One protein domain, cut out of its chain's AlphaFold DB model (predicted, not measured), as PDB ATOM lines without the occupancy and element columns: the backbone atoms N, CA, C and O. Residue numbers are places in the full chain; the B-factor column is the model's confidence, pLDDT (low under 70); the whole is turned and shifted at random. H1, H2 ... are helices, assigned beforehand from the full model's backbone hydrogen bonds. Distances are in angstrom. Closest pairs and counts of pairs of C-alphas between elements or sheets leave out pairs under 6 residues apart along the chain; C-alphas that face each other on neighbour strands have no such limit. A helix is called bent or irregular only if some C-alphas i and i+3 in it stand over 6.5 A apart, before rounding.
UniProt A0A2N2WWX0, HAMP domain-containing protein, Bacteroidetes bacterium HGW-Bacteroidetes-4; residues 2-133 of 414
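Overview. This is residues 2 to 133 of the 414 residues of the protein "HAMP domain-containing protein" of Bacteroidetes bacterium HGW-Bacteroidetes-4 (UniProt A0A2N2WWX0). Look for a long, flat row of three helices side by side, H1, H2 and H3a, running up and down; the bent helix H3 runs on nearly straight beyond them as H3b, where H5 lies beside it with the small H4 close by. The two ends are joined through H3. The printed part has 132 residues with five named helices, H1 to H5 in order, and no named strand: all helix. It is only just loose, close to extended, with a radius of gyration of the C-alphas of 20.8 A, and a rod spanning 68 by 31 by 16 A.

Along the chain. Find C-alpha 2 at (-18.444, 5.905, -39.933); from there H1 runs 35.7 A to residue 27, neither bent nor irregular, but only just: C-alphas 13 and 16 are 6.3 A apart. H2, residues 32 to 56, measures 35.5 A. H3, residues 58 to 98, was assigned as one helix by its hydrogen bonds but is bent: C-alphas 82 and 85 are 6.8 A apart. Its arms are H3a, residues 58 to 82, 36.7 A, with a kink of 28 degrees near residue 65, and H3b, residues 85 to 98, 19.8 A. H4 is residues 108 to 111, 5.1 A; H5, residues 116 to 133, runs 25.8 A to C-alpha 133 at (35.940, -22.682, -11.607).

Arrangement. H1 and H2 form a helical hairpin, touching at a shallow tilt of 14 degrees, opposite ways, with C-alphas 27 and 33 closest at 4.9 A. H2 and H3a form another, at a shallow tilt of 6 degrees, C-alphas 53 and 60 closest at 5.6 A. H1 and H3a are apart. H3b touches H5 at a shallow tilt of 25 degrees, the same way, C-alphas 87 and 117 closest at 6.8 A; the helix packing is mostly aligned, with lines at small angles. H5 touches H4 with residues 117 to 122 alone, C-alphas 118 and 111 closest at 4.8 A. Every O i to N i+4 pair is within hydrogen-bond range in H2, H3b and H5; H1 has 20 of 22, H3a 18 of 21, and H4 is too short for such a pair.

Size, cuts and confidence. The C-alphas farthest apart, of Gly 57 and Lys 133, are 68.6 A apart. The printed part has no cut and no long link. Mean pLDDT of the printed part is 87.0, and no printed residue is under 70.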
ATOM      1  N   LYS A   2     -18.045   7.328 -39.962       72.38
ATOM      2  CA  LYS A   2     -18.444   5.905 -39.933       72.38
ATOM      3  C   LYS A   2     -17.512   4.998 -40.756       72.38
ATOM      4  O   LYS A   2     -17.107   3.965 -40.241       72.38
ATOM      5  N   ASP A   3     -17.080   5.417 -41.945       78.69
ATOM      6  CA  ASP A   3     -16.266   4.566 -42.838       78.69
ATOM      7  C   ASP A   3     -14.823   4.365 -42.352       78.69
ATOM      8  O   ASP A   3     -14.306   3.251 -42.369       78.69
ATOM      9  N   VAL A   4     -14.200   5.405 -41.783       77.94
ATOM     10  CA  VAL A   4     -12.893   5.297 -41.099       77.94
ATOM     11  C   VAL A   4     -12.964   4.356 -39.900       77.94
ATOM     12  O   VAL A   4     -12.048   3.563 -39.689       77.94
ATOM     13  N   LEU A   5     -14.061   4.402 -39.137       77.44
ATOM     14  CA  LEU A   5     -14.269   3.500 -38.007       77.44
ATOM     15  C   LEU A   5     -14.430   2.048 -38.483       77.44
ATOM     16  O   LEU A   5     -13.845   1.146 -37.888       77.44
ATOM     17  N   ILE A   6     -15.165   1.817 -39.577       81.75
ATOM     18  CA  ILE A   6     -15.344   0.490 -40.183       81.75
ATOM     19  C   ILE A   6     -14.004  -0.050 -40.705       81.75
ATOM     20  O   ILE A   6     -13.641  -1.179 -40.379       81.75
ATOM     21  N   PHE A   7     -13.227   0.754 -41.437       83.00
ATOM     22  CA  PHE A   7     -11.908   0.356 -41.935       83.00
ATOM     23  C   PHE A   7     -10.935   0.036 -40.793       83.00
ATOM     24  O   PHE A   7     -10.310  -1.023 -40.791       83.00
ATOM     25  N   ALA A   8     -10.856   0.903 -39.778       80.69
ATOM     26  CA  ALA A   8     -10.041   0.655 -38.593       80.69
ATOM     27  C   ALA A   8     -10.473  -0.631 -37.869       80.69
ATOM     28  O   ALA A   8      -9.621  -1.415 -37.458       80.69
ATOM     29  N   THR A   9     -11.780  -0.896 -37.783       81.94
ATOM     30  CA  THR A   9     -12.315  -2.132 -37.195       81.94
ATOM     31  C   THR A   9     -11.872  -3.355 -37.999       81.94
ATOM     32  O   THR A   9     -11.387  -4.318 -37.417       81.94
ATOM     33  N   ILE A  10     -11.938  -3.324 -39.332       82.81
ATOM     34  CA  ILE A  10     -11.483  -4.442 -40.174       82.81
ATOM     35  C   ILE A  10      -9.971  -4.672 -40.020       82.81
ATOM     36  O   ILE A  10      -9.535  -5.808 -39.841       82.81
ATOM     37  N   VAL A  11      -9.155  -3.617 -40.036       80.62
ATOM     38  CA  VAL A  11      -7.695  -3.739 -39.867       80.62
ATOM     39  C   VAL A  11      -7.345  -4.309 -38.488       80.62
ATOM     40  O   VAL A  11      -6.524  -5.224 -38.387       80.62
ATOM     41  N   VAL A  12      -8.001  -3.821 -37.433       81.94
ATOM     42  CA  VAL A  12      -7.736  -4.246 -36.052       81.94
ATOM     43  C   VAL A  12      -8.259  -5.655 -35.766       81.94
ATOM     44  O   VAL A  12      -7.576  -6.413 -35.087       81.94
ATOM     45  N   PHE A  13      -9.426  -6.039 -36.291       80.94
ATOM     46  CA  PHE A  13     -10.055  -7.327 -35.973       80.94
ATOM     47  C   PHE A  13      -9.788  -8.443 -36.992       80.94
ATOM     48  O   PHE A  13      -9.923  -9.609 -36.633       80.94
ATOM     49  N   ALA A  14      -9.376  -8.141 -38.228       80.50
ATOM     50  CA  ALA A  14      -9.042  -9.166 -39.223       80.50
ATOM     51  C   ALA A  14      -7.529  -9.300 -39.430       80.50
ATOM     52  O   ALA A  14      -6.979 -10.397 -39.325       80.50
ATOM     53  N   PHE A  15      -6.828  -8.191 -39.681       79.94
ATOM     54  CA  PHE A  15      -5.418  -8.262 -40.057       79.94
ATOM     55  C   PHE A  15      -4.477  -8.440 -38.854       79.94
ATOM     56  O   PHE A  15      -3.523  -9.211 -38.971       79.94
ATOM     57  N   ILE A  16      -4.715  -7.780 -37.705       81.81
ATOM     58  CA  ILE A  16      -3.852  -7.953 -36.512       81.81
ATOM     59  C   ILE A  16      -3.877  -9.402 -36.018       81.81
ATOM     60  O   ILE A  16      -2.799  -9.970 -35.830       81.81
ATOM     61  N   PRO A  17      -5.046 -10.047 -35.846       84.94
ATOM     62  CA  PRO A  17      -5.087 -11.416 -35.358       84.94
ATOM     63  C   PRO A  17      -4.506 -12.385 -36.382       84.94
ATOM     64  O   PRO A  17      -3.739 -13.263 -36.004       84.94
ATOM     65  N   PHE A  18      -4.793 -12.209 -37.677       87.19
ATOM     66  CA  PHE A  18      -4.284 -13.108 -38.712       87.19
ATOM     67  C   PHE A  18      -2.761 -12.997 -38.880       87.19
ATOM     68  O   PHE A  18      -2.046 -13.993 -38.754       87.19
ATOM     69  N   GLY A  19      -2.242 -11.783 -39.088       86.12
ATOM     70  CA  GLY A  19      -0.805 -11.551 -39.229       86.12
ATOM     71  C   GLY A  19      -0.038 -11.833 -37.936       86.12
ATOM     72  O   GLY A  19       1.011 -12.474 -37.970       86.12
ATOM     73  N   GLY A  20      -0.598 -11.453 -36.784       88.12
ATOM     74  CA  GLY A  20      -0.041 -11.773 -35.471       88.12
ATOM     75  C   GLY A  20       0.025 -13.277 -35.207       88.12
ATOM     76  O   GLY A  20       1.039 -13.760 -34.707       88.12
ATOM     77  N   THR A  21      -0.993 -14.043 -35.615       89.81
ATOM     78  CA  THR A  21      -0.996 -15.513 -35.501       89.81
ATOM     79  C   THR A  21       0.087 -16.141 -36.377       89.81
ATOM     80  O   THR A  21       0.815 -17.013 -35.906       89.81
ATOM     81  N   ILE A  22       0.264 -15.672 -37.617       89.19
ATOM     82  CA  ILE A  22       1.341 -16.148 -38.505       89.19
ATOM     83  C   ILE A  22       2.716 -15.861 -37.891       89.19
ATOM     84  O   ILE A  22       3.571 -16.751 -37.826       89.19
ATOM     85  N   ILE A  23       2.924 -14.633 -37.410       90.38
ATOM     86  CA  ILE A  23       4.176 -14.217 -36.771       90.38
ATOM     87  C   ILE A  23       4.432 -15.044 -35.507       90.38
ATOM     88  O   ILE A  23       5.546 -15.518 -35.296       90.38
ATOM     89  N   TYR A  24       3.404 -15.285 -34.696       88.44
ATOM     90  CA  TYR A  24       3.499 -16.108 -33.497       88.44
ATOM     91  C   TYR A  24       3.875 -17.555 -33.820       88.44
ATOM     92  O   TYR A  24       4.845 -18.077 -33.269       88.44
ATOM     93  N   LEU A  25       3.165 -18.201 -34.746       88.44
ATOM     94  CA  LEU A  25       3.418 -19.597 -35.104       88.44
ATOM     95  C   LEU A  25       4.843 -19.808 -35.626       88.44
ATOM     96  O   LEU A  25       5.469 -20.817 -35.304       88.44
ATOM     97  N   ARG A  26       5.368 -18.846 -36.392       87.62
ATOM     98  CA  ARG A  26       6.673 -18.976 -37.044       87.62
ATOM     99  C   ARG A  26       7.845 -18.478 -36.201       87.62
ATOM    100  O   ARG A  26       8.924 -19.057 -36.283       87.62
ATOM    101  N   TYR A  27       7.653 -17.427 -35.405       88.69
ATOM    102  CA  TYR A  27       8.761 -16.685 -34.799       88.69
ATOM    103  C   TYR A  27       8.727 -16.615 -33.269       88.69
ATOM    104  O   TYR A  27       9.677 -16.098 -32.703       88.69
ATOM    105  N   ARG A  28       7.722 -17.146 -32.555       82.31
ATOM    106  CA  ARG A  28       7.542 -16.959 -31.087       82.31
ATOM    107  C   ARG A  28       8.770 -17.135 -30.170       82.31
ATOM    108  O   ARG A  28       8.738 -16.647 -29.047       82.31
ATOM    109  N   LYS A  29       9.819 -17.853 -30.588       81.81
ATOM    110  CA  LYS A  29      11.068 -18.059 -29.821       81.81
ATOM    111  C   LYS A  29      12.275 -17.310 -30.399       81.81
ATOM    112  O   LYS A  29      13.400 -17.634 -30.043       81.81
ATOM    113  N   THR A  30      12.058 -16.348 -31.287       86.88
ATOM    114  CA  THR A  30      13.120 -15.596 -31.957       86.88
ATOM    115  C   THR A  30      12.989 -14.100 -31.689       86.88
ATOM    116  O   THR A  30      11.908 -13.595 -31.382       86.88
ATOM    117  N   ILE A  31      14.083 -13.357 -31.851       84.88
ATOM    118  CA  ILE A  31      14.120 -11.887 -31.793       84.88
ATOM    119  C   ILE A  31      13.230 -11.281 -32.889       84.88
ATOM    120  O   ILE A  31      12.730 -10.163 -32.756       84.88
ATOM    121  N   VAL A  32      12.986 -12.035 -33.966       86.62
ATOM    122  CA  VAL A  32      12.117 -11.616 -35.068       86.62
ATOM    123  C   VAL A  32      10.672 -11.464 -34.601       86.62
ATOM    124  O   VAL A  32       9.984 -10.602 -35.125       86.62
ATOM    125  N   PHE A  33      10.200 -12.213 -33.598       86.38
ATOM    126  CA  PHE A  33       8.819 -12.096 -33.117       86.38
ATOM    127  C   PHE A  33       8.447 -10.702 -32.598       86.38
ATOM    128  O   PHE A  33       7.531 -10.101 -33.163       86.38
ATOM    129  N   PRO A  34       9.125 -10.142 -31.575       83.12
ATOM    130  CA  PRO A  34       8.785  -8.812 -31.086       83.12
ATOM    131  C   PRO A  34       9.018  -7.732 -32.151       83.12
ATOM    132  O   PRO A  34       8.247  -6.780 -32.223       83.12
ATOM    133  N   LEU A  35      10.023  -7.898 -33.021       85.31
ATOM    134  CA  LEU A  35      10.287  -6.964 -34.115       85.31
ATOM    135  C   LEU A  35       9.170  -6.989 -35.170       85.31
ATOM    136  O   LEU A  35       8.648  -5.943 -35.540       85.31
ATOM    137  N   ALA A  36       8.773  -8.177 -35.624       87.94
ATOM    138  CA  ALA A  36       7.738  -8.365 -36.632       87.94
ATOM    139  C   ALA A  36       6.359  -7.956 -36.107       87.94
ATOM    140  O   ALA A  36       5.606  -7.322 -36.840       87.94
ATOM    141  N   MET A  37       6.042  -8.241 -34.837       87.06
ATOM    142  CA  MET A  37       4.821  -7.739 -34.194       87.06
ATOM    143  C   MET A  37       4.789  -6.213 -34.174       87.06
ATOM    144  O   MET A  37       3.759  -5.606 -34.455       87.06
ATOM    145  N   LEU A  38       5.922  -5.576 -33.892       85.81
ATOM    146  CA  LEU A  38       6.017  -4.128 -33.837       85.81
ATOM    147  C   LEU A  38       5.940  -3.494 -35.240       85.81
ATOM    148  O   LEU A  38       5.230  -2.506 -35.434       85.81
ATOM    149  N   VAL A  39       6.578  -4.096 -36.247       87.00
ATOM    150  CA  VAL A  39       6.433  -3.702 -37.661       87.00
ATOM    151  C   VAL A  39       4.986  -3.875 -38.137       87.00
ATOM    152  O   VAL A  39       4.447  -3.005 -38.820       87.00
ATOM    153  N   LEU A  40       4.313  -4.956 -37.737       88.25
ATOM    154  CA  LEU A  40       2.903  -5.183 -38.046       88.25
ATOM    155  C   LEU A  40       2.012  -4.098 -37.418       88.25
ATOM    156  O   LEU A  40       1.217  -3.483 -38.122       88.25
ATOM    157  N   ILE A  41       2.205  -3.774 -36.136       86.50
ATOM    158  CA  ILE A  41       1.442  -2.719 -35.445       86.50
ATOM    159  C   ILE A  41       1.675  -1.344 -36.089       86.50
ATOM    160  O   ILE A  41       0.727  -0.595 -36.321       86.50
ATOM    161  N   THR A  42       2.926  -1.004 -36.401       85.94
ATOM    162  CA  THR A  42       3.275   0.304 -36.980       85.94
ATOM    163  C   THR A  42       2.784   0.453 -38.416       85.94
ATOM    164  O   THR A  42       2.189   1.480 -38.739       85.94
ATOM    165  N   SER A  43       2.941  -0.573 -39.260       85.94
ATOM    166  CA  SER A  43       2.424  -0.568 -40.638       85.94
ATOM    167  C   SER A  43       0.900  -0.418 -40.682       85.94
ATOM    168  O   SER A  43       0.368   0.359 -41.477       85.94
ATOM    169  N   MET A  44       0.183  -1.057 -39.760       86.44
ATOM    170  CA  MET A  44      -1.266  -0.889 -39.626       86.44
ATOM    171  C   MET A  44      -1.663   0.493 -39.134       86.44
ATOM    172  O   MET A  44      -2.587   1.088 -39.686       86.44
ATOM    173  N   GLY A  45      -0.944   1.037 -38.148       85.12
ATOM    174  CA  GLY A  45      -1.130   2.418 -37.709       85.12
ATOM    175  C   GLY A  45      -0.988   3.397 -38.877       85.12
ATOM    176  O   GLY A  45      -1.837   4.270 -39.060       85.12
ATOM    177  N   THR A  46       0.025   3.202 -39.730       84.81
ATOM    178  CA  THR A  46       0.206   4.018 -40.940       84.81
ATOM    179  C   THR A  46      -0.901   3.825 -41.973       84.81
ATOM    180  O   THR A  46      -1.343   4.812 -42.557       84.81
ATOM    181  N   ALA A  47      -1.416   2.606 -42.159       85.44
ATOM    182  CA  ALA A  47      -2.517   2.336 -43.085       85.44
ATOM    183  C   ALA A  47      -3.831   3.007 -42.643       85.44
ATOM    184  O   ALA A  47      -4.521   3.617 -43.459       85.44
ATOM    185  N   ILE A  48      -4.157   2.954 -41.345       85.19
ATOM    186  CA  ILE A  48      -5.339   3.623 -40.775       85.19
ATOM    187  C   ILE A  48      -5.214   5.144 -40.920       85.19
ATOM    188  O   ILE A  48      -6.175   5.803 -41.319       85.19
ATOM    189  N   MET A  49      -4.030   5.705 -40.649       84.69
ATOM    190  CA  MET A  49      -3.774   7.136 -40.838       84.69
ATOM    191  C   MET A  49      -3.901   7.554 -42.306       84.69
ATOM    192  O   MET A  49      -4.548   8.558 -42.588       84.69
ATOM    193  N   ALA A  50      -3.349   6.779 -43.242       85.12
ATOM    194  CA  ALA A  50      -3.454   7.061 -44.673       85.12
ATOM    195  C   ALA A  50      -4.917   7.080 -45.151       85.12
ATOM    196  O   ALA A  50      -5.325   8.006 -45.851       85.12
ATOM    197  N   TYR A  51      -5.725   6.106 -44.717       86.50
ATOM    198  CA  TYR A  51      -7.154   6.067 -45.034       86.50
ATOM    199  C   TYR A  51      -7.912   7.261 -44.435       86.50
ATOM    200  O   TYR A  51      -8.718   7.899 -45.111       86.50
ATOM    201  N   ALA A  52      -7.612   7.622 -43.184       83.19
ATOM    202  CA  ALA A  52      -8.217   8.778 -42.535       83.19
ATOM    203  C   ALA A  52      -7.856  10.108 -43.222       83.19
ATOM    204  O   ALA A  52      -8.700  11.000 -43.287       83.19
ATOM    205  N   ILE A  53      -6.643  10.245 -43.771       86.62
ATOM    206  CA  ILE A  53      -6.247  11.442 -44.530       86.62
ATOM    207  C   ILE A  53      -7.078  11.596 -45.804       86.62
ATOM    208  O   ILE A  53      -7.513  12.706 -46.118       86.62
ATOM    209  N   ASN A  54      -7.334  10.490 -46.506       85.94
ATOM    210  CA  ASN A  54      -8.167  10.485 -47.707       85.94
ATOM    211  C   ASN A  54      -9.616  10.916 -47.408       85.94
ATOM    212  O   ASN A  54     -10.195  11.687 -48.162       85.94
ATOM    213  N   GLU A  55     -10.176  10.465 -46.282       85.38
ATOM    214  CA  GLU A  55     -11.559  10.753 -45.868       85.38
ATOM    215  C   GLU A  55     -11.765  12.161 -45.278       85.38
ATOM    216  O   GLU A  55     -12.741  12.840 -45.588       85.38
ATOM    217  N   PHE A  56     -10.858  12.632 -44.415       84.56
ATOM    218  CA  PHE A  56     -11.005  13.922 -43.719       84.56
ATOM    219  C   PHE A  56     -10.317  15.100 -44.435       84.56
ATOM    220  O   PHE A  56     -10.394  16.243 -43.970       84.56
ATOM    221  N   GLY A  57      -9.639  14.839 -45.557       83.50
ATOM    222  CA  GLY A  57      -8.928  15.834 -46.359       83.50
ATOM    223  C   GLY A  57      -7.646  16.364 -45.703       83.50
ATOM    224  O   GLY A  57      -7.275  15.983 -44.592       83.50
ATOM    225  N   PHE A  58      -6.960  17.296 -46.377       84.94
ATOM    226  CA  PHE A  58      -5.617  17.779 -46.004       84.94
ATOM    227  C   PHE A  58      -5.471  18.312 -44.566       84.94
ATOM    228  O   PHE A  58      -4.379  18.252 -44.006       84.94
ATOM    229  N   LYS A  59      -6.547  18.792 -43.924       85.19
ATOM    230  CA  LYS A  59      -6.502  19.267 -42.523       85.19
ATOM    231  C   LYS A  59      -6.149  18.160 -41.522       85.19
ATOM    232  O   LYS A  59      -5.682  18.452 -40.426       85.19
ATOM    233  N   SER A  60      -6.343  16.896 -41.881       84.12
ATOM    234  CA  SER A  60      -5.974  15.753 -41.038       84.12
ATOM    235  C   SER A  60      -4.459  15.551 -40.882       84.12
ATOM    236  O   SER A  60      -4.004  14.921 -39.926       84.12
ATOM    237  N   LEU A  61      -3.656  16.144 -41.772       86.25
ATOM    238  CA  LEU A  61      -2.199  16.044 -41.746       86.25
ATOM    239  C   LEU A  61      -1.599  16.589 -40.436       86.25
ATOM    240  O   LEU A  61      -0.604  16.051 -39.950       86.25
ATOM    241  N   TYR A  62      -2.239  17.605 -39.836       88.81
ATOM    242  CA  TYR A  62      -1.793  18.233 -38.587       88.81
ATOM    243  C   TYR A  62      -1.686  17.248 -37.417       88.81
ATOM    244  O   TYR A  62      -0.834  17.437 -36.554       88.81
ATOM    245  N   TRP A  63      -2.513  16.199 -37.384       86.31
ATOM    246  CA  TRP A  63      -2.454  15.170 -36.342       86.31
ATOM    247  C   TRP A  63      -1.788  13.874 -36.821       86.31
ATOM    248  O   TRP A  63      -1.108  13.218 -36.031       86.31
ATOM    249  N   ALA A  64      -1.910  13.516 -38.102       85.94
ATOM    250  CA  ALA A  64      -1.358  12.267 -38.630       85.94
ATOM    251  C   ALA A  64       0.183  12.246 -38.654       85.94
ATOM    252  O   ALA A  64       0.795  11.233 -38.315       85.94
ATOM    253  N   VAL A  65       0.827  13.366 -39.005       87.94
ATOM    254  CA  VAL A  65       2.298  13.450 -39.067       87.94
ATOM    255  C   VAL A  65       2.949  13.293 -37.681       87.94
ATOM    256  O   VAL A  65       3.843  12.452 -37.550       87.94
ATOM    257  N   PRO A  66       2.501  13.999 -36.620       90.44
ATOM    258  CA  PRO A  66       3.000  13.764 -35.265       90.44
ATOM    259  C   PRO A  66       2.815  12.320 -34.782       90.44
ATOM    260  O   PRO A  66       3.727  11.751 -34.188       90.44
ATOM    261  N   LEU A  67       1.667  11.698 -35.071       88.56
ATOM    262  CA  LEU A  67       1.395  10.308 -34.689       88.56
ATOM    263  C   LEU A  67       2.331   9.316 -35.389       88.56
ATOM    264  O   LEU A  67       2.874   8.425 -34.736       88.56
ATOM    265  N   ALA A  68       2.585   9.494 -36.686       85.50
ATOM    266  CA  ALA A  68       3.563   8.687 -37.413       85.50
ATOM    267  C   ALA A  68       4.977   8.825 -36.817       85.50
ATOM    268  O   ALA A  68       5.680   7.827 -36.649       85.50
ATOM    269  N   PHE A  69       5.372  10.040 -36.423       88.81
ATOM    270  CA  PHE A  69       6.654  10.274 -35.759       88.81
ATOM    271  C   PHE A  69       6.737   9.571 -34.394       88.81
ATOM    272  O   PHE A  69       7.760   8.962 -34.075       88.81
ATOM    273  N   ILE A  70       5.645   9.575 -33.618       89.19
ATOM    274  CA  ILE A  70       5.551   8.838 -32.350       89.19
ATOM    275  C   ILE A  70       5.738   7.334 -32.582       89.19
ATOM    276  O   ILE A  70       6.539   6.726 -31.875       89.19
ATOM    277  N   PHE A  71       5.089   6.740 -33.591       86.31
ATOM    278  CA  PHE A  71       5.259   5.316 -33.911       86.31
ATOM    279  C   PHE A  71       6.716   4.958 -34.232       86.31
ATOM    280  O   PHE A  71       7.240   3.959 -33.726       86.31
ATOM    281  N   ILE A  72       7.402   5.782 -35.028       87.00
ATOM    282  CA  ILE A  72       8.824   5.584 -35.347       87.00
ATOM    283  C   ILE A  72       9.675   5.677 -34.073       87.00
ATOM    284  O   ILE A  72      10.534   4.824 -33.833       87.00
ATOM    285  N   LEU A  73       9.408   6.666 -33.216       89.69
ATOM    286  CA  LEU A  73      10.145   6.863 -31.973       89.69
ATOM    287  C   LEU A  73       9.949   5.692 -30.999       89.69
ATOM    288  O   LEU A  73      10.929   5.171 -30.466       89.69
ATOM    289  N   THR A  74       8.713   5.219 -30.805       86.62
ATOM    290  CA  THR A  74       8.419   4.066 -29.936       86.62
ATOM    291  C   THR A  74       9.080   2.792 -30.443       86.62
ATOM    292  O   THR A  74       9.620   2.022 -29.650       86.62
ATOM    293  N   THR A  75       9.105   2.601 -31.765       85.19
ATOM    294  CA  THR A  75       9.791   1.477 -32.416       85.19
ATOM    295  C   THR A  75      11.278   1.490 -32.118       85.19
ATOM    296  O   THR A  75      11.843   0.488 -31.680       85.19
ATOM    297  N   ASN A  76      11.908   2.648 -32.305       88.00
ATOM    298  CA  ASN A  76      13.331   2.819 -32.070       88.00
ATOM    299  C   ASN A  76      13.683   2.592 -30.590       88.00
ATOM    300  O   ASN A  76      14.594   1.825 -30.285       88.00
ATOM    301  N   ILE A  77      12.905   3.170 -29.666       89.31
ATOM    302  CA  ILE A  77      13.074   2.968 -28.218       89.31
ATOM    303  C   ILE A  77      12.947   1.485 -27.858       89.31
ATOM    304  O   ILE A  77      13.749   0.972 -27.072       89.31
ATOM    305  N   PHE A  78      11.972   0.783 -28.436       86.50
ATOM    306  CA  PHE A  78      11.764  -0.636 -28.184       86.50
ATOM    307  C   PHE A  78      12.950  -1.476 -28.677       86.50
ATOM    308  O   PHE A  78      13.520  -2.234 -27.892       86.50
ATOM    309  N   ILE A  79      13.388  -1.292 -29.929       85.19
ATOM    310  CA  ILE A  79      14.554  -1.993 -30.499       85.19
ATOM    311  C   ILE A  79      15.809  -1.713 -29.667       85.19
ATOM    312  O   ILE A  79      16.554  -2.633 -29.319       85.19
ATOM    313  N   LYS A  80      16.026  -0.448 -29.292       87.38
ATOM    314  CA  LYS A  80      17.164  -0.043 -28.468       87.38
ATOM    315  C   LYS A  80      17.159  -0.753 -27.114       87.38
ATOM    316  O   LYS A  80      18.200  -1.246 -26.683       87.38
ATOM    317  N   LYS A  81      16.002  -0.810 -26.447       85.12
ATOM    318  CA  LYS A  81      15.856  -1.370 -25.098       85.12
ATOM    319  C   LYS A  81      15.912  -2.899 -25.072       85.12
ATOM    320  O   LYS A  81      16.536  -3.445 -24.170       85.12
ATOM    321  N   TRP A  82      15.275  -3.571 -26.027       80.94
ATOM    322  CA  TRP A  82      15.091  -5.028 -26.003       80.94
ATOM    323  C   TRP A  82      16.137  -5.806 -26.803       80.94
ATOM    324  O   TRP A  82      16.308  -6.997 -26.570       80.94
ATOM    325  N   ILE A  83      16.837  -5.157 -27.738       83.31
ATOM    326  CA  ILE A  83      17.784  -5.830 -28.637       83.31
ATOM    327  C   ILE A  83      19.159  -5.171 -28.551       83.31
ATOM    328  O   ILE A  83      20.130  -5.810 -28.157       83.31
ATOM    329  N   GLN A  84      19.256  -3.880 -28.885       87.69
ATOM    330  CA  GLN A  84      20.557  -3.232 -29.060       87.69
ATOM    331  C   GLN A  84      21.358  -3.152 -27.756       87.69
ATOM    332  O   GLN A  84      22.551  -3.444 -27.762       87.69
ATOM    333  N   LYS A  85      20.725  -2.733 -26.653       88.62
ATOM    334  CA  LYS A  85      21.404  -2.603 -25.362       88.62
ATOM    335  C   LYS A  85      21.871  -3.969 -24.821       88.62
ATOM    336  O   LYS A  85      23.071  -4.087 -24.603       88.62
ATOM    337  N   PRO A  86      21.017  -5.009 -24.718       88.50
ATOM    338  CA  PRO A  86      21.458  -6.339 -24.288       88.50
ATOM    339  C   PRO A  86      22.612  -6.915 -25.118       88.50
ATOM    340  O   PRO A  86      23.539  -7.490 -24.560       88.50
ATOM    341  N   ILE A  87      22.597  -6.730 -26.444       90.81
ATOM    342  CA  ILE A  87      23.690  -7.192 -27.313       90.81
ATOM    343  C   ILE A  87      24.986  -6.429 -27.025       90.81
ATOM    344  O   ILE A  87      26.034  -7.052 -26.897       90.81
ATOM    345  N   LYS A  88      24.930  -5.096 -26.892       91.00
ATOM    346  CA  LYS A  88      26.116  -4.290 -26.559       91.00
ATOM    347  C   LYS A  88      26.698  -4.656 -25.197       91.00
ATOM    348  O   LYS A  88      27.912  -4.773 -25.083       91.00
ATOM    349  N   ASP A  89      25.841  -4.858 -24.200       90.06
ATOM    350  CA  ASP A  89      26.257  -5.236 -22.849       90.06
ATOM    351  C   ASP A  89      26.907  -6.635 -22.857       90.06
ATOM    352  O   ASP A  89      27.950  -6.841 -22.236       90.06
ATOM    353  N   LEU A  90      26.350  -7.587 -23.619       91.25
ATOM    354  CA  LEU A  90      26.959  -8.906 -23.818       91.25
ATOM    355  C   LEU A  90      28.312  -8.823 -24.526       91.25
ATOM    356  O   LEU A  90      29.249  -9.463 -24.068       91.25
ATOM    357  N   MET A  91      28.428  -8.036 -25.598       92.31
ATOM    358  CA  MET A  91      29.696  -7.853 -26.313       92.31
ATOM    359  C   MET A  91      30.770  -7.263 -25.401       92.31
ATOM    360  O   MET A  91      31.858  -7.814 -25.309       92.31
ATOM    361  N   TYR A  92      30.440  -6.206 -24.656       92.69
ATOM    362  CA  TYR A  92      31.361  -5.590 -23.703       92.69
ATOM    363  C   TYR A  92      31.869  -6.588 -22.651       92.69
ATOM    364  O   TYR A  92      33.057  -6.635 -22.336       92.69
ATOM    365  N   ASN A  93      30.970  -7.419 -22.124       93.12
ATOM    366  CA  ASN A  93      31.329  -8.455 -21.162       93.12
ATOM    367  C   ASN A  93      32.143  -9.592 -21.803       93.12
ATOM    368  O   ASN A  93      33.056 -10.118 -21.175       93.12
ATOM    369  N   MET A  94      31.850  -9.967 -23.049       93.81
ATOM    370  CA  MET A  94      32.653 -10.933 -23.805       93.81
ATOM    371  C   MET A  94      34.071 -10.415 -24.054       93.81
ATOM    372  O   MET A  94      35.018 -11.176 -23.874       93.81
ATOM    373  N   ASP A  95      34.229  -9.132 -24.382       94.25
ATOM    374  CA  ASP A  95      35.538  -8.503 -24.582       94.25
ATOM    375  C   ASP A  95      36.366  -8.509 -23.286       94.25
ATOM    376  O   ASP A  95      37.556  -8.823 -23.309       94.25
ATOM    377  N   LYS A  96      35.731  -8.243 -22.135       94.19
ATOM    378  CA  LYS A  96      36.356  -8.392 -20.808       94.19
ATOM    379  C   LYS A  96      36.795  -9.832 -20.532       94.19
ATOM    380  O   LYS A  96      37.938 -10.070 -20.152       94.19
ATOM    381  N   ALA A  97      35.918 -10.801 -20.784       93.38
ATOM    382  CA  ALA A  97      36.237 -12.209 -20.569       93.38
ATOM    383  C   ALA A  97      37.394 -12.674 -21.465       93.38
ATOM    384  O   ALA A  97      38.247 -13.443 -21.028       93.38
ATOM    385  N   ALA A  98      37.448 -12.176 -22.703       92.81
ATOM    386  CA  ALA A  98      38.491 -12.508 -23.669       92.81
ATOM    387  C   ALA A  98      39.893 -12.058 -23.223       92.81
ATOM    388  O   ALA A  98      40.874 -12.702 -23.590       92.81
ATOM    389  N   ILE A  99      39.997 -11.000 -22.412       94.69
ATOM    390  CA  ILE A  99      41.267 -10.551 -21.817       94.69
ATOM    391  C   ILE A  99      41.543 -11.167 -20.434       94.69
ATOM    392  O   ILE A  99      42.525 -10.802 -19.792       94.69
ATOM    393  N   GLY A 100      40.700 -12.095 -19.969       89.94
ATOM    394  CA  GLY A 100      40.859 -12.785 -18.686       89.94
ATOM    395  C   GLY A 100      40.233 -12.079 -17.479       89.94
ATOM    396  O   GLY A 100      40.402 -12.554 -16.359       89.94
ATOM    397  N   ASP A 101      39.490 -10.985 -17.674       94.19
ATOM    398  CA  ASP A 101      38.687 -10.373 -16.609       94.19
ATOM    399  C   ASP A 101      37.408 -11.199 -16.413       94.19
ATOM    400  O   ASP A 101      36.469 -11.116 -17.205       94.19
ATOM    401  N   LEU A 102      37.395 -12.042 -15.376       90.88
ATOM    402  CA  LEU A 102      36.266 -12.916 -15.041       90.88
ATOM    403  C   LEU A 102      35.324 -12.316 -13.986       90.88
ATOM    404  O   LEU A 102      34.325 -12.961 -13.650       90.88
ATOM    405  N   ASP A 103      35.591 -11.105 -13.478       90.00
ATOM    406  CA  ASP A 103      34.695 -10.402 -12.546       90.00
ATOM    407  C   ASP A 103      33.559  -9.713 -13.316       90.00
ATOM    408  O   ASP A 103      33.413  -8.489 -13.391       90.00
ATOM    409  N   ILE A 104      32.753 -10.546 -13.969       89.69
ATOM    410  CA  ILE A 104      31.674 -10.128 -14.854       89.69
ATOM    411  C   ILE A 104      30.340 -10.542 -14.248       89.69
ATOM    412  O   ILE A 104      30.105 -11.706 -13.918       89.69
ATOM    413  N   ARG A 105      29.407  -9.591 -14.195       86.06
ATOM    414  CA  ARG A 105      28.017  -9.833 -13.797       86.06
ATOM    415  C   ARG A 105      27.094  -9.600 -14.985       86.06
ATOM    416  O   ARG A 105      26.974  -8.483 -15.479       86.06
ATOM    417  N   ILE A 106      26.429 -10.662 -15.432       86.62
ATOM    418  CA  ILE A 106      25.396 -10.577 -16.468       86.62
ATOM    419  C   ILE A 106      24.063 -10.238 -15.789       86.62
ATOM    420  O   ILE A 106      23.627 -10.977 -14.907       86.62
ATOM    421  N   ASP A 107      23.423  -9.142 -16.206       86.00
ATOM    422  CA  ASP A 107      22.096  -8.727 -15.720       86.00
ATOM    423  C   ASP A 107      21.057  -9.838 -15.969       86.00
ATOM    424  O   ASP A 107      20.934 -10.341 -17.090       86.00
ATOM    425  N   GLU A 108      20.282 -10.203 -14.941       85.88
ATOM    426  CA  GLU A 108      19.213 -11.208 -15.030       85.88
ATOM    427  C   GLU A 108      18.204 -10.901 -16.135       85.88
ATOM    428  O   GLU A 108      17.796 -11.808 -16.861       85.88
ATOM    429  N   LYS A 109      17.903  -9.621 -16.378       84.12
ATOM    430  CA  LYS A 109      16.994  -9.199 -17.457       84.12
ATOM    431  C   LYS A 109      17.498  -9.571 -18.850       84.12
ATOM    432  O   LYS A 109      16.719  -9.620 -19.796       84.12
ATOM    433  N   THR A 110      18.798  -9.822 -18.992       83.31
ATOM    434  CA  THR A 110      19.419 -10.280 -20.244       83.31
ATOM    435  C   THR A 110      19.335 -11.803 -20.392       83.31
ATOM    436  O   THR A 110      19.402 -12.317 -21.506       83.31
ATOM    437  N   LEU A 111      19.150 -12.531 -19.286       84.56
ATOM    438  CA  LEU A 111      19.030 -13.992 -19.240       84.56
ATOM    439  C   LEU A 111      17.583 -14.475 -19.396       84.56
ATOM    440  O   LEU A 111      17.369 -15.574 -19.911       84.56
ATOM    441  N   GLU A 112      16.610 -13.673 -18.958       81.94
ATOM    442  CA  GLU A 112      15.173 -13.974 -19.010       81.94
ATOM    443  C   GLU A 112      14.608 -14.222 -20.424       81.94
ATOM    444  O   GLU A 112      13.800 -15.144 -20.580       81.94
ATOM    445  N   PRO A 113      14.986 -13.467 -21.479       81.44
ATOM    446  CA  PRO A 113      14.357 -13.632 -22.779       81.44
ATOM    447  C   PRO A 113      14.570 -15.033 -23.367       81.44
ATOM    448  O   PRO A 113      15.674 -15.588 -23.380       81.44
ATOM    449  N   VAL A 114      13.499 -15.610 -23.913       78.94
ATOM    450  CA  VAL A 114      13.520 -16.961 -24.509       78.94
ATOM    451  C   VAL A 114      14.194 -16.970 -25.888       78.94
ATOM    452  O   VAL A 114      14.591 -18.025 -26.375       78.94
ATOM    453  N   HIS A 115      14.351 -15.798 -26.503       84.69
ATOM    454  CA  HIS A 115      14.942 -15.642 -27.826       84.69
ATOM    455  C   HIS A 115      16.476 -15.728 -27.837       84.69
ATOM    456  O   HIS A 115      17.121 -15.894 -26.800       84.69
ATOM    457  N   GLU A 116      17.075 -15.562 -29.017       88.31
ATOM    458  CA  GLU A 116      18.490 -15.827 -29.282       88.31
ATOM    459  C   GLU A 116      19.425 -14.996 -28.400       88.31
ATOM    460  O   GLU A 116      20.381 -15.556 -27.878       88.31
ATOM    461  N   VAL A 117      19.140 -13.708 -28.143       87.88
ATOM    462  CA  VAL A 117      19.991 -12.905 -27.233       87.88
ATOM    463  C   VAL A 117      20.076 -13.530 -25.838       87.88
ATOM    464  O   VAL A 117      21.168 -13.659 -25.295       87.88
ATOM    465  N   GLY A 118      18.947 -13.969 -25.272       88.69
ATOM    466  CA  GLY A 118      18.947 -14.618 -23.962       88.69
ATOM    467  C   GLY A 118      19.590 -16.003 -24.001       88.69
ATOM    468  O   GLY A 118      20.266 -16.394 -23.053       88.69
ATOM    469  N   ALA A 119      19.457 -16.737 -25.112       90.25
ATOM    470  CA  ALA A 119      20.171 -17.999 -25.304       90.25
ATOM    471  C   ALA A 119      21.696 -17.797 -25.330       90.25
ATOM    472  O   ALA A 119      22.407 -18.512 -24.628       90.25
ATOM    473  N   ILE A 120      22.184 -16.785 -26.054       91.75
ATOM    474  CA  ILE A 120      23.602 -16.398 -26.075       91.75
ATOM    475  C   ILE A 120      24.058 -15.993 -24.672       91.75
ATOM    476  O   ILE A 120      25.089 -16.472 -24.212       91.75
ATOM    477  N   ALA A 121      23.274 -15.175 -23.964       91.56
ATOM    478  CA  ALA A 121      23.583 -14.753 -22.601       91.56
ATOM    479  C   ALA A 121      23.723 -15.939 -21.635       91.56
ATOM    480  O   ALA A 121      24.661 -15.983 -20.840       91.56
ATOM    481  N   ARG A 122      22.820 -16.927 -21.719       93.06
ATOM    482  CA  ARG A 122      22.876 -18.147 -20.897       93.06
ATOM    483  C   ARG A 122      24.090 -19.008 -21.234       93.06
ATOM    484  O   ARG A 122      24.796 -19.419 -20.318       93.06
ATOM    485  N   SER A 123      24.369 -19.242 -22.517       92.69
ATOM    486  CA  SER A 123      25.561 -19.988 -22.942       92.69
ATOM    487  C   SER A 123      26.854 -19.292 -22.512       92.69
ATOM    488  O   SER A 123      27.768 -19.941 -22.013       92.69
ATOM    489  N   PHE A 124      26.909 -17.964 -22.629       93.69
ATOM    490  CA  PHE A 124      28.047 -17.173 -22.172       93.69
ATOM    491  C   PHE A 124      28.209 -17.222 -20.647       93.69
ATOM    492  O   PHE A 124      29.320 -17.402 -20.165       93.69
ATOM    493  N   LYS A 125      27.112 -17.174 -19.877       92.75
ATOM    494  CA  LYS A 125      27.142 -17.370 -18.417       92.75
ATOM    495  C   LYS A 125      27.715 -18.736 -18.028       92.75
ATOM    496  O   LYS A 125      28.500 -18.816 -17.090       92.75
ATOM    497  N   LEU A 126      27.336 -19.804 -18.734       90.81
ATOM    498  CA  LEU A 126      27.882 -21.146 -18.489       90.81
ATOM    499  C   LEU A 126      29.391 -21.202 -18.760       90.81
ATOM    500  O   LEU A 126      30.129 -21.755 -17.946       90.81
ATOM    501  N   LEU A 127      29.847 -20.586 -19.853       91.75
ATOM    502  CA  LEU A 127      31.269 -20.462 -20.172       91.75
ATOM    503  C   LEU A 127      32.013 -19.667 -19.090       91.75
ATOM    504  O   LEU A 127      33.030 -20.135 -18.587       91.75
ATOM    505  N   LEU A 128      31.491 -18.507 -18.678       92.50
ATOM    506  CA  LEU A 128      32.086 -17.706 -17.605       92.50
ATOM    507  C   LEU A 128      32.218 -18.501 -16.306       92.50
ATOM    508  O   LEU A 128      33.283 -18.493 -15.699       92.50
ATOM    509  N   ASN A 129      31.174 -19.230 -15.903       91.31
ATOM    510  CA  ASN A 129      31.214 -20.071 -14.708       91.31
ATOM    511  C   ASN A 129      32.288 -21.166 -14.810       91.31
ATOM    512  O   ASN A 129      32.970 -21.444 -13.826       91.31
ATOM    513  N   SER A 130      32.444 -21.784 -15.986       90.81
ATOM    514  CA  SER A 130      33.500 -22.769 -16.253       90.81
ATOM    515  C   SER A 130      34.894 -22.160 -16.078       90.81
ATOM    516  O   SER A 130      35.705 -22.706 -15.329       90.81
ATOM    517  N   LEU A 131      35.149 -20.992 -16.677       92.50
ATOM    518  CA  LEU A 131      36.424 -20.285 -16.523       92.50
ATOM    519  C   LEU A 131      36.685 -19.878 -15.068       92.50
ATOM    520  O   LEU A 131      37.806 -20.014 -14.584       92.50
ATOM    521  N   HIS A 132      35.651 -19.434 -14.350       92.12
ATOM    522  CA  HIS A 132      35.761 -19.056 -12.941       92.12
ATOM    523  C   HIS A 132      36.159 -20.255 -12.064       92.12
ATOM    524  O   HIS A 132      37.044 -20.125 -11.220       92.12
ATOM    525  N   LYS A 133      35.567 -21.436 -12.300       92.06
ATOM    526  CA  LYS A 133      35.940 -22.682 -11.607       92.06
ATOM    527  C   LYS A 133      37.388 -23.088 -11.891       92.06
ATOM    528  O   LYS A 133      38.101 -23.473 -10.970       92.06
TER     529      LYS A 133